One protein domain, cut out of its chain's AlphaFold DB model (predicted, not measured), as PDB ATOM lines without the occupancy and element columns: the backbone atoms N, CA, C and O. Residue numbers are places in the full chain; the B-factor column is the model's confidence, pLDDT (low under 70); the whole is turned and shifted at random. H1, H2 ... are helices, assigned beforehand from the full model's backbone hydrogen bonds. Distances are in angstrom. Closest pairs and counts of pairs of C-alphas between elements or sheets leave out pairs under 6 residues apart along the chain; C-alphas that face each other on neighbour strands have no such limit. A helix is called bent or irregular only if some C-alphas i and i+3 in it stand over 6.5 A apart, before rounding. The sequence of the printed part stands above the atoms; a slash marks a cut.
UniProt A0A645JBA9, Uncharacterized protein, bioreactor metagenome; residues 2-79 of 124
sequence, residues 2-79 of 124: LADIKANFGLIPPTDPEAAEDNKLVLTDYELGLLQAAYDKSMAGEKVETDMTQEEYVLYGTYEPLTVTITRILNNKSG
ATOM      1  N   LEU A   2     -21.937 -18.568 -37.294       92.25
ATOM      2  CA  LEU A   2     -21.683 -17.286 -36.595       92.25
ATOM      3  C   LEU A   2     -22.822 -16.263 -36.731       92.25
ATOM      4  O   LEU A   2     -23.116 -15.562 -35.772       92.25
ATOM      5  N   ALA A   3     -23.501 -16.219 -37.882       93.19
ATOM      6  CA  ALA A   3     -24.684 -15.376 -38.061       93.19
ATOM      7  C   ALA A   3     -25.814 -15.751 -37.085       93.19
ATOM      8  O   ALA A   3     -26.408 -14.878 -36.459       93.19
ATOM      9  N   ASP A   4     -26.063 -17.051 -36.905       93.81
ATOM     10  CA  ASP A   4     -27.080 -17.562 -35.982       93.81
ATOM     11  C   ASP A   4     -26.670 -17.329 -34.524       93.81
ATOM     12  O   ASP A   4     -27.499 -16.969 -33.693       93.81
ATOM     13  N   ILE A   5     -25.382 -17.494 -34.214       95.19
ATOM     14  CA  ILE A   5     -24.837 -17.237 -32.879       95.19
ATOM     15  C   ILE A   5     -24.978 -15.752 -32.522       95.19
ATOM     16  O   ILE A   5     -25.474 -15.438 -31.442       95.19
ATOM     17  N   LYS A   6     -24.637 -14.840 -33.437       94.75
ATOM     18  CA  LYS A   6     -24.858 -13.401 -33.253       94.75
ATOM     19  C   LYS A   6     -26.341 -13.095 -33.046       94.75
ATOM     20  O   LYS A   6     -26.696 -12.446 -32.070       94.75
ATOM     21  N   ALA A   7     -27.208 -13.596 -33.924       95.25
ATOM     22  CA  ALA A   7     -28.635 -13.286 -33.888       95.25
ATOM     23  C   ALA A   7     -29.340 -13.783 -32.614       95.25
ATOM     24  O   ALA A   7     -30.231 -13.104 -32.111       95.25
ATOM     25  N   ASN A   8     -28.952 -14.952 -32.092       95.25
ATOM     26  CA  ASN A   8     -29.640 -15.579 -30.959       95.25
ATOM     27  C   ASN A   8     -28.943 -15.359 -29.608       95.25
ATOM     28  O   ASN A   8     -29.596 -15.445 -28.571       95.25
ATOM     29  N   PHE A   9     -27.633 -15.093 -29.603       94.81
ATOM     30  CA  PHE A   9     -26.820 -15.038 -28.381       94.81
ATOM     31  C   PHE A   9     -25.935 -13.789 -28.276       94.81
ATOM     32  O   PHE A   9     -25.295 -13.590 -27.245       94.81
ATOM     33  N   GLY A  10     -25.868 -12.955 -29.318       94.31
ATOM     34  CA  GLY A  10     -25.109 -11.699 -29.317       94.31
ATOM     35  C   GLY A  10     -23.586 -11.851 -29.356       94.31
ATOM     36  O   GLY A  10     -22.886 -10.844 -29.366       94.31
ATOM     37  N   LEU A  11     -23.051 -13.076 -29.388       96.06
ATOM     38  CA  LEU A  11     -21.610 -13.306 -29.510       96.06
ATOM     39  C   LEU A  11     -21.148 -12.979 -30.932       96.06
ATOM     40  O   LEU A  11     -21.698 -13.501 -31.906       96.06
ATOM     41  N   ILE A  12     -20.114 -12.148 -31.042       95.38
ATOM     42  CA  ILE A  12     -19.607 -11.644 -32.322       95.38
ATOM     43  C   ILE A  12     -18.106 -11.903 -32.472       95.38
ATOM     44  O   ILE A  12     -17.373 -11.854 -31.483       95.38
ATOM     45  N   PRO A  13     -17.607 -12.193 -33.687       93.25
ATOM     46  CA  PRO A  13     -16.170 -12.258 -33.926       93.25
ATOM     47  C   PRO A  13     -15.533 -10.858 -33.816       93.25
ATOM     48  O   PRO A  13     -16.217  -9.853 -34.008       93.25
ATOM     49  N   PRO A  14     -14.208 -10.761 -33.602       89.94
ATOM     50  CA  PRO A  14     -13.507  -9.474 -33.535       89.94
ATOM     51  C   PRO A  14     -13.497  -8.719 -34.874       89.94
ATOM     52  O   PRO A  14     -13.166  -7.539 -34.919       89.94
ATOM     53  N   THR A  15     -13.850  -9.392 -35.971       90.88
ATOM     54  CA  THR A  15     -14.000  -8.809 -37.309       90.88
ATOM     55  C   THR A  15     -15.385  -8.211 -37.563       90.88
ATOM     56  O   THR A  15     -15.592  -7.618 -38.623       90.88
ATOM     57  N   ASP A  16     -16.341  -8.378 -36.643       91.88
ATOM     58  CA  ASP A  16     -17.684  -7.816 -36.784       91.88
ATOM     59  C   ASP A  16     -17.646  -6.283 -36.638       91.88
ATOM     60  O   ASP A  16     -16.974  -5.782 -35.734       91.88
ATOM     61  N   PRO A  17     -18.362  -5.514 -37.482       89.25
ATOM     62  CA  PRO A  17     -18.408  -4.056 -37.371       89.25
ATOM     63  C   PRO A  17     -18.842  -3.541 -35.990       89.25
ATOM     64  O   PRO A  17     -18.369  -2.491 -35.563       89.25
ATOM     65  N   GLU A  18     -19.701  -4.280 -35.281       87.31
ATOM     66  CA  GLU A  18     -20.205  -3.902 -33.951       87.31
ATOM     67  C   GLU A  18     -19.174  -4.134 -32.830       87.31
ATOM     68  O   GLU A  18     -19.328  -3.608 -31.727       87.31
ATOM     69  N   ALA A  19     -18.078  -4.855 -33.100       88.12
ATOM     70  CA  ALA A  19     -17.051  -5.167 -32.101       88.12
ATOM     71  C   ALA A  19     -16.339  -3.920 -31.544       88.12
ATOM     72  O   ALA A  19     -15.778  -3.961 -30.448       88.12
ATOM     73  N   ALA A  20     -16.354  -2.811 -32.290       79.81
ATOM     74  CA  ALA A  20     -15.791  -1.534 -31.855       79.81
ATOM     75  C   ALA A  20     -16.694  -0.775 -30.863       79.81
ATOM     76  O   ALA A  20     -16.204   0.105 -30.154       79.81
ATOM     77  N   GLU A  21     -17.990  -1.096 -30.814       80.31
ATOM     78  CA  GLU A  21     -18.979  -0.394 -29.989       80.31
ATOM     79  C   GLU A  21     -19.217  -1.096 -28.645       80.31
ATOM     80  O   GLU A  21     -19.315  -0.426 -27.614       80.31
ATOM     81  N   ASP A  22     -19.247  -2.434 -28.631       77.44
ATOM     82  CA  ASP A  22     -19.388  -3.239 -27.412       77.44
ATOM     83  C   ASP A  22     -18.420  -4.429 -27.414       77.44
ATOM     84  O   ASP A  22     -18.589  -5.412 -28.134       77.44
ATOM     85  N   ASN A  23     -17.399  -4.358 -26.556       83.69
ATOM     86  CA  ASN A  23     -16.378  -5.395 -26.455       83.69
ATOM     87  C   ASN A  23     -16.767  -6.571 -25.542       83.69
ATOM     88  O   ASN A  23     -16.015  -7.543 -25.459       83.69
ATOM     89  N   LYS A  24     -17.914  -6.516 -24.851       90.62
ATOM     90  CA  LYS A  24     -18.279  -7.521 -23.838       90.62
ATOM     91  C   LYS A  24     -18.601  -8.877 -24.444       90.62
ATOM     92  O   LYS A  24     -18.325  -9.892 -23.812       90.62
ATOM     93  N   LEU A  25     -19.180  -8.897 -25.644       94.94
ATOM     94  CA  LEU A  25     -19.591 -10.118 -26.347       94.94
ATOM     95  C   LEU A  25     -18.673 -10.475 -27.522       94.94
ATOM     96  O   LEU A  25     -18.927 -11.449 -28.234       94.94
ATOM     97  N   VAL A  26     -17.579  -9.730 -27.692       96.31
ATOM     98  CA  VAL A  26     -16.558 -10.045 -28.689       96.31
ATOM     99  C   VAL A  26     -15.837 -11.321 -28.275       96.31
ATOM    100  O   VAL A  26     -15.344 -11.457 -27.149       96.31
ATOM    101  N   LEU A  27     -15.811 -12.280 -29.190       96.62
ATOM    102  CA  LEU A  27     -15.124 -13.548 -29.040       96.62
ATOM    103  C   LEU A  27     -13.617 -13.352 -29.211       96.62
ATOM    104  O   LEU A  27     -13.153 -12.661 -30.115       96.62
ATOM    105  N   THR A  28     -12.849 -14.011 -28.356       96.00
ATOM    106  CA  THR A  28     -11.412 -14.211 -28.553       96.00
ATOM    107  C   THR A  28     -11.164 -15.314 -29.582       96.00
ATOM    108  O   THR A  28     -12.026 -16.162 -29.822       96.00
ATOM    109  N   ASP A  29      -9.951 -15.370 -30.133       95.94
ATOM    110  CA  ASP A  29      -9.549 -16.450 -31.048       95.94
ATOM    111  C   ASP A  29      -9.688 -17.839 -30.403       95.94
ATOM    112  O   ASP A  29     -10.073 -18.807 -31.056       95.94
ATOM    113  N   TYR A  30      -9.435 -17.927 -29.095       96.50
ATOM    114  CA  TYR A  30      -9.628 -19.153 -28.326       96.50
ATOM    115  C   TYR A  30     -11.103 -19.574 -28.279       96.50
ATOM    116  O   TYR A  30     -11.429 -20.723 -28.570       96.50
ATOM    117  N   GLU A  31     -12.006 -18.645 -27.961       97.38
ATOM    118  CA  GLU A  31     -13.447 -18.916 -27.890       97.38
ATOM    119  C   GLU A  31     -14.034 -19.265 -29.262       97.38
ATOM    120  O   GLU A  31     -14.884 -20.150 -29.358       97.38
ATOM    121  N   LEU A  32     -13.547 -18.629 -30.333       96.44
ATOM    122  CA  LEU A  32     -13.888 -19.010 -31.705       96.44
ATOM    123  C   LEU A  32     -13.455 -20.447 -32.015       96.44
ATOM    124  O   LEU A  32     -14.239 -21.208 -32.580       96.44
ATOM    125  N   GLY A  33     -12.242 -20.834 -31.609       96.81
ATOM    126  CA  GLY A  33     -11.756 -22.206 -31.754       96.81
ATOM    127  C   GLY A  33     -12.623 -23.225 -31.010       96.81
ATOM    128  O   GLY A  33     -12.952 -24.273 -31.567       96.81
ATOM    129  N   LEU A  34     -13.056 -22.901 -29.787       96.62
ATOM    130  CA  LEU A  34     -13.982 -23.742 -29.024       96.62
ATOM    131  C   LEU A  34     -15.337 -23.893 -29.726       96.62
ATOM    132  O   LEU A  34     -15.842 -25.008 -29.837       96.62
ATOM    133  N   LEU A  35     -15.917 -22.793 -30.221       97.00
ATOM    134  CA  LEU A  35     -17.194 -22.821 -30.942       97.00
ATOM    135  C   LEU A  35     -17.110 -23.656 -32.217       97.00
ATOM    136  O   LEU A  35     -18.031 -24.419 -32.494       97.00
ATOM    137  N   GLN A  36     -16.014 -23.539 -32.968       95.44
ATOM    138  CA  GLN A  36     -15.808 -24.328 -34.177       95.44
ATOM    139  C   GLN A  36     -15.714 -25.825 -33.855       95.44
ATOM    140  O   GLN A  36     -16.435 -26.621 -34.450       95.44
ATOM    141  N   ALA A  37     -14.898 -26.206 -32.865       94.94
ATOM    142  CA  ALA A  37     -14.759 -27.604 -32.454       94.94
ATOM    143  C   ALA A  37     -16.083 -28.198 -31.944       94.94
ATOM    144  O   ALA A  37     -16.430 -29.332 -32.279       94.94
ATOM    145  N   ALA A  38     -16.841 -27.425 -31.163       94.56
ATOM    146  CA  ALA A  38     -18.150 -27.835 -30.675       94.56
ATOM    147  C   ALA A  38     -19.160 -27.985 -31.821       94.56
ATOM    148  O   ALA A  38     -19.851 -28.994 -31.884       94.56
ATOM    149  N   TYR A  39     -19.203 -27.033 -32.759       94.56
ATOM    150  CA  TYR A  39     -20.067 -27.100 -33.938       94.56
ATOM    151  C   TYR A  39     -19.778 -28.332 -34.798       94.56
ATOM    152  O   TYR A  39     -20.706 -29.045 -35.175       94.56
ATOM    153  N   ASP A  40     -18.505 -28.613 -35.077       93.38
ATOM    154  CA  ASP A  40     -18.119 -29.775 -35.879       93.38
ATOM    155  C   ASP A  40     -18.569 -31.080 -35.205       93.38
ATOM    156  O   ASP A  40     -19.103 -31.970 -35.869       93.38
ATOM    157  N   LYS A  41     -18.452 -31.162 -33.873       90.19
ATOM    158  CA  LYS A  41     -18.947 -32.301 -33.089       90.19
ATOM    159  C   LYS A  41     -20.471 -32.427 -33.154       90.19
ATOM    160  O   LYS A  41     -20.982 -33.522 -33.380       90.19
ATOM    161  N   SER A  42     -21.197 -31.324 -33.007       90.75
ATOM    162  CA  SER A  42     -22.658 -31.286 -33.120       90.75
ATOM    163  C   SER A  42     -23.155 -31.743 -34.488       90.75
ATOM    164  O   SER A  42     -24.138 -32.475 -34.595       90.75
ATOM    165  N   MET A  43     -22.458 -31.338 -35.550       90.88
ATOM    166  CA  MET A  43     -22.818 -31.669 -36.926       90.88
ATOM    167  C   MET A  43     -22.412 -33.088 -37.340       90.88
ATOM    168  O   MET A  43     -22.976 -33.614 -38.299       90.88
ATOM    169  N   ALA A  44     -21.486 -33.731 -36.621       88.00
ATOM    170  CA  ALA A  44     -21.074 -35.111 -36.882       88.00
ATOM    171  C   ALA A  44     -22.189 -36.147 -36.615       88.00
ATOM    172  O   ALA A  44     -22.089 -37.284 -37.069       88.00
ATOM    173  N   GLY A  45     -23.267 -35.768 -35.913       71.81
ATOM    174  CA  GLY A  45     -24.431 -36.634 -35.675       71.81
ATOM    175  C   GLY A  45     -24.186 -37.772 -34.677       71.81
ATOM    176  O   GLY A  45     -25.017 -38.674 -34.552       71.81
ATOM    177  N   GLU A  46     -23.060 -37.741 -33.967       67.06
ATOM    178  CA  GLU A  46     -22.722 -38.700 -32.918       67.06
ATOM    179  C   GLU A  46     -23.564 -38.426 -31.665       67.06
ATOM    180  O   GLU A  46     -23.690 -37.287 -31.209       67.06
ATOM    181  N   LYS A  47     -24.162 -39.473 -31.086       63.72
ATOM    182  CA  LYS A  47     -24.922 -39.335 -29.841       63.72
ATOM    183  C   LYS A  47     -23.958 -39.128 -28.678       63.72
ATOM    184  O   LYS A  47     -23.287 -40.063 -28.254       63.72
ATOM    185  N   VAL A  48     -23.963 -37.921 -28.122       62.66
ATOM    186  CA  VAL A  48     -23.143 -37.538 -26.958       62.66
ATOM    187  C   VAL A  48     -23.514 -38.329 -25.693       62.66
ATOM    188  O   VAL A  48     -22.749 -38.375 -24.745       62.66
ATOM    189  N   GLU A  49     -24.665 -39.000 -25.649       65.00
ATOM    190  CA  GLU A  49     -25.115 -39.694 -24.435       65.00
ATOM    191  C   GLU A  49     -24.573 -41.123 -24.269       65.00
ATOM    192  O   GLU A  49     -24.476 -41.592 -23.137       65.00
ATOM    193  N   THR A  50     -24.249 -41.842 -25.352       65.00
ATOM    194  CA  THR A  50     -24.013 -43.302 -25.279       65.00
ATOM    195  C   THR A  50     -22.552 -43.723 -25.375       65.00
ATOM    196  O   THR A  50     -22.182 -44.701 -24.732       65.00
ATOM    197  N   ASP A  51     -21.724 -42.988 -26.118       69.06
ATOM    198  CA  ASP A  51     -20.341 -43.388 -26.443       69.06
ATOM    199  C   ASP A  51     -19.312 -42.312 -26.065       69.06
ATOM    200  O   ASP A  51     -18.271 -42.153 -26.699       69.06
ATOM    201  N   MET A  52     -19.627 -41.538 -25.028       79.75
ATOM    202  CA  MET A  52     -18.844 -40.374 -24.641       79.75
ATOM    203  C   MET A  52     -17.599 -40.740 -23.839       79.75
ATOM    204  O   MET A  52     -17.653 -41.466 -22.845       79.75
ATOM    205  N   THR A  53     -16.474 -40.164 -24.239       88.56
ATOM    206  CA  THR A  53     -15.224 -40.215 -23.480       88.56
ATOM    207  C   THR A  53     -15.305 -39.368 -22.209       88.56
ATOM    208  O   THR A  53     -16.131 -38.462 -22.071       88.56
ATOM    209  N   GLN A  54     -14.413 -39.622 -21.251       90.31
ATOM    210  CA  GLN A  54     -14.358 -38.824 -20.026       90.31
ATOM    211  C   GLN A  54     -14.040 -37.349 -20.330       90.31
ATOM    212  O   GLN A  54     -14.567 -36.450 -19.672       90.31
ATOM    213  N   GLU A  55     -13.200 -37.097 -21.331       90.19
ATOM    214  CA  GLU A  55     -12.834 -35.765 -21.803       90.19
ATOM    215  C   GLU A  55     -14.047 -35.023 -22.370       90.19
ATOM    216  O   GLU A  55     -14.287 -33.865 -22.025       90.19
ATOM    217  N   GLU A  56     -14.859 -35.695 -23.185       88.94
ATOM    218  CA  GLU A  56     -16.094 -35.118 -23.715       88.94
ATOM    219  C   GLU A  56     -17.114 -34.849 -22.611       88.94
ATOM    220  O   GLU A  56     -17.724 -33.782 -22.609       88.94
ATOM    221  N   TYR A  57     -17.232 -35.730 -21.612       89.62
ATOM    222  CA  TYR A  57     -18.091 -35.471 -20.454       89.62
ATOM    223  C   TYR A  57     -17.654 -34.205 -19.706       89.62
ATOM    224  O   TYR A  57     -18.485 -33.399 -19.295       89.62
ATOM    225  N   VAL A  58     -16.348 -33.971 -19.556       91.06
ATOM    226  CA  VAL A  58     -15.826 -32.738 -18.940       91.06
ATOM    227  C   VAL A  58     -16.161 -31.501 -19.786       91.06
ATOM    228  O   VAL A  58     -16.480 -30.436 -19.235       91.06
ATOM    229  N   LEU A  59     -16.133 -31.618 -21.113       91.31
ATOM    230  CA  LEU A  59     -16.383 -30.509 -22.037       91.31
ATOM    231  C   LEU A  59     -17.867 -30.183 -22.245       91.31
ATOM    232  O   LEU A  59     -18.203 -28.999 -22.324       91.31
ATOM    233  N   TYR A  60     -18.736 -31.191 -22.292       91.25
ATOM    234  CA  TYR A  60     -20.127 -31.026 -22.727       91.25
ATOM    235  C   TYR A  60     -21.158 -31.630 -21.763       91.25
ATOM    236  O   TYR A  60     -22.347 -31.320 -21.852       91.25
ATOM    237  N   GLY A  61     -20.737 -32.459 -20.805       89.81
ATOM    238  CA  GLY A  61     -21.668 -33.261 -20.013       89.81
ATOM    239  C   GLY A  61     -22.487 -34.168 -20.929       89.81
ATOM    240  O   GLY A  61     -21.989 -34.631 -21.942       89.81
ATOM    241  N   THR A  62     -23.759 -34.397 -20.614       87.88
ATOM    242  CA  THR A  62     -24.674 -35.168 -21.480       87.88
ATOM    243  C   THR A  62     -25.450 -34.289 -22.465       87.88
ATOM    244  O   THR A  62     -26.432 -34.739 -23.046       87.88
ATOM    245  N   TYR A  63     -25.081 -33.016 -22.599       89.94
ATOM    246  CA  TYR A  63     -25.821 -32.043 -23.399       89.94
ATOM    247  C   TYR A  63     -25.213 -31.878 -24.796       89.94
ATOM    248  O   TYR A  63     -24.127 -32.364 -25.106       89.94
ATOM    249  N   GLU A  64     -25.937 -31.164 -25.654       90.88
ATOM    250  CA  GLU A  64     -25.519 -30.883 -27.022       90.88
ATOM    251  C   GLU A  64     -24.273 -29.947 -27.035       90.88
ATOM    252  O   GLU A  64     -24.273 -28.922 -26.342       90.88
ATOM    253  N   PRO A  65     -23.185 -30.272 -27.772       93.38
ATOM    254  CA  PRO A  65     -21.884 -29.613 -27.592       93.38
ATOM    255  C   PRO A  65     -21.876 -28.110 -27.887       93.38
ATOM    256  O   PRO A  65     -21.246 -27.332 -27.159       93.38
ATOM    257  N   LEU A  66     -22.569 -27.679 -28.944       94.44
ATOM    258  CA  LEU A  66     -22.577 -26.285 -29.377       94.44
ATOM    259  C   LEU A  66     -23.294 -25.394 -28.359       94.44
ATOM    260  O   LEU A  66     -22.760 -24.361 -27.955       94.44
ATOM    261  N   THR A  67     -24.473 -25.804 -27.901       93.25
ATOM    262  CA  THR A  67     -25.279 -25.069 -26.918       93.25
ATOM    263  C   THR A  67     -24.567 -24.949 -25.571       93.25
ATOM    264  O   THR A  67     -24.539 -23.860 -24.985       93.25
ATOM    265  N   VAL A  68     -23.906 -26.011 -25.095       94.75
ATOM    266  CA  VAL A  68     -23.080 -25.950 -23.875       94.75
ATOM    267  C   VAL A  68     -21.911 -24.990 -24.040       94.75
ATOM    268  O   VAL A  68     -21.621 -24.201 -23.142       94.75
ATOM    269  N   THR A  69     -21.240 -25.020 -25.189       96.50
ATOM    270  CA  THR A  69     -20.077 -24.159 -25.434       96.50
ATOM    271  C   THR A  69     -20.475 -22.686 -25.500       96.50
ATOM    272  O   THR A  69     -19.847 -21.854 -24.847       96.50
ATOM    273  N   ILE A  70     -21.566 -22.361 -26.206       97.12
ATOM    274  CA  ILE A  70     -22.115 -20.998 -26.276       97.12
ATOM    275  C   ILE A  70     -22.457 -20.482 -24.873       97.12
ATOM    276  O   ILE A  70     -22.025 -19.395 -24.483       97.12
ATOM    277  N   THR A  71     -23.198 -21.268 -24.087       95.88
ATOM    278  CA  THR A  71     -23.609 -20.861 -22.734       95.88
ATOM    279  C   THR A  71     -22.424 -20.746 -21.777       95.88
ATOM    280  O   THR A  71     -22.380 -19.808 -20.985       95.88
ATOM    281  N   ARG A  72     -21.409 -21.614 -21.881       95.81
ATOM    282  CA  ARG A  72     -20.152 -21.486 -21.121       95.81
ATOM    283  C   ARG A  72     -19.407 -20.194 -21.430       95.81
ATOM    284  O   ARG A  72     -18.959 -19.530 -20.499       95.81
ATOM    285  N   ILE A  73     -19.298 -19.820 -22.704       96.94
ATOM    286  CA  ILE A  73     -18.656 -18.564 -23.105       96.94
ATOM    287  C   ILE A  73     -19.412 -17.369 -22.512       96.94
ATOM    288  O   ILE A  73     -18.798 -16.505 -21.887       96.94
ATOM    289  N   LEU A  74     -20.742 -17.348 -22.632       96.62
ATOM    290  CA  LEU A  74     -21.575 -16.289 -22.051       96.62
ATOM    291  C   LEU A  74     -21.433 -16.207 -20.528       96.62
ATOM    292  O   LEU A  74     -21.256 -15.117 -19.982       96.62
ATOM    293  N   ASN A  75     -21.461 -17.350 -19.843       96.19
ATOM    294  CA  ASN A  75     -21.283 -17.425 -18.398       96.19
ATOM    295  C   ASN A  75     -19.919 -16.861 -17.984       96.19
ATOM    296  O   ASN A  75     -19.866 -15.971 -17.137       96.19
ATOM    297  N   ASN A  76     -18.838 -17.286 -18.642       95.12
ATOM    298  CA  ASN A  76     -17.489 -16.805 -18.345       95.12
ATOM    299  C   ASN A  76     -17.361 -15.291 -18.558       95.12
ATOM    300  O   ASN A  76     -16.839 -14.596 -17.686       95.12
ATOM    301  N   LYS A  77     -17.894 -14.758 -19.667       95.19
ATOM    302  CA  LYS A  77     -17.929 -13.307 -19.930       95.19
ATOM    303  C   LYS A  77     -18.763 -12.540 -18.895       95.19
ATOM    304  O   LYS A  77     -18.497 -11.370 -18.640       95.19
ATOM    305  N   SER A  78     -19.722 -13.212 -18.259       95.12
ATOM    306  CA  SER A  78     -20.578 -12.666 -17.196       95.12
ATOM    307  C   SER A  78     -20.013 -12.863 -15.781       95.12
ATOM    308  O   SER A  78     -20.650 -12.453 -14.812       95.12
ATOM    309  N   GLY A  79     -18.846 -13.501 -15.628       95.50
ATOM    310  CA  GLY A  79     -18.281 -13.845 -14.317       95.50
ATOM    311  C   GLY A  79     -19.025 -14.972 -13.588       95.50
ATOM    312  O   GLY A  79     -18.926 -15.088 -12.368       95.50
TER     313      GLY A  79
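AT A GLANCE: This is residues 2 to 79 of the 124 residues of an uncharacterized protein of bioreactor metagenome (UniProt A0A645JBA9). Two longer helices, H3 and H5, lie side by side and run opposite ways as the core of an elongated model, with short helices toward its two ends. H4 and the loop of residues 44 to 53 lie toward one end; H1 and, farthest out, H2 lie toward the other. The printed part has 78 residues with five named helices, H1 to H5 in chain order, and no named strand; its class is all helix. It is only just compact, close to loose, with a radius of gyration of the C-alphas of 13.4 A and spans of 43 by 25 by 20 A.

IN THESE COORDINATES: H3, the longest helix, holds residues 29 to 43 and measures 21.0 A from C-alpha 29 at (-9.549, -16.450, -31.048) to C-alpha 43. H5, residues 65 to 77, measures 18.4 A and ends with C-alpha 77 at (-17.929, -13.307, -19.930). H4 holds residues 54 to 60, 10.1 A, and H1 residues 2 to 9, 9.9 A, from C-alpha 2 at (-21.683, -17.286, -36.595). H2, residues 17 to 20, is irregular, but only just: C-alphas 17 and 20 are 6.6 A apart.

HOW THE PARTS SIT: H3 and H5 touch at a shallow tilt of 24 degrees, opposite ways; their closest C-alphas, of Ala 38 and Leu 66, are 4.9 A apart. H4 and H5 only just touch, with 3 pairs of C-alphas within 8 A, and only at the corner by their link; the closest C-alphas are those of Tyr 60 and Val 68, 6.0 A. H1 is close to H5 but not clearly touching, at a steep tilt of 63 degrees, the same way; the closest C-alphas, of Phe 9 and Ile 70, are 7.9 A apart. H2 touches no helix. In H1, H3, H4 and H5 every O i to N i+4 pair is within hydrogen-bond range; H2 is too short for such a pair.

THE WHOLE: The C-alphas farthest apart, of Glu 21 and Thr 50, are 43.5 A apart. The printed part has no cut and no long link. Mean pLDDT of the printed part is 90.1; residues 46 to 51 are under 70.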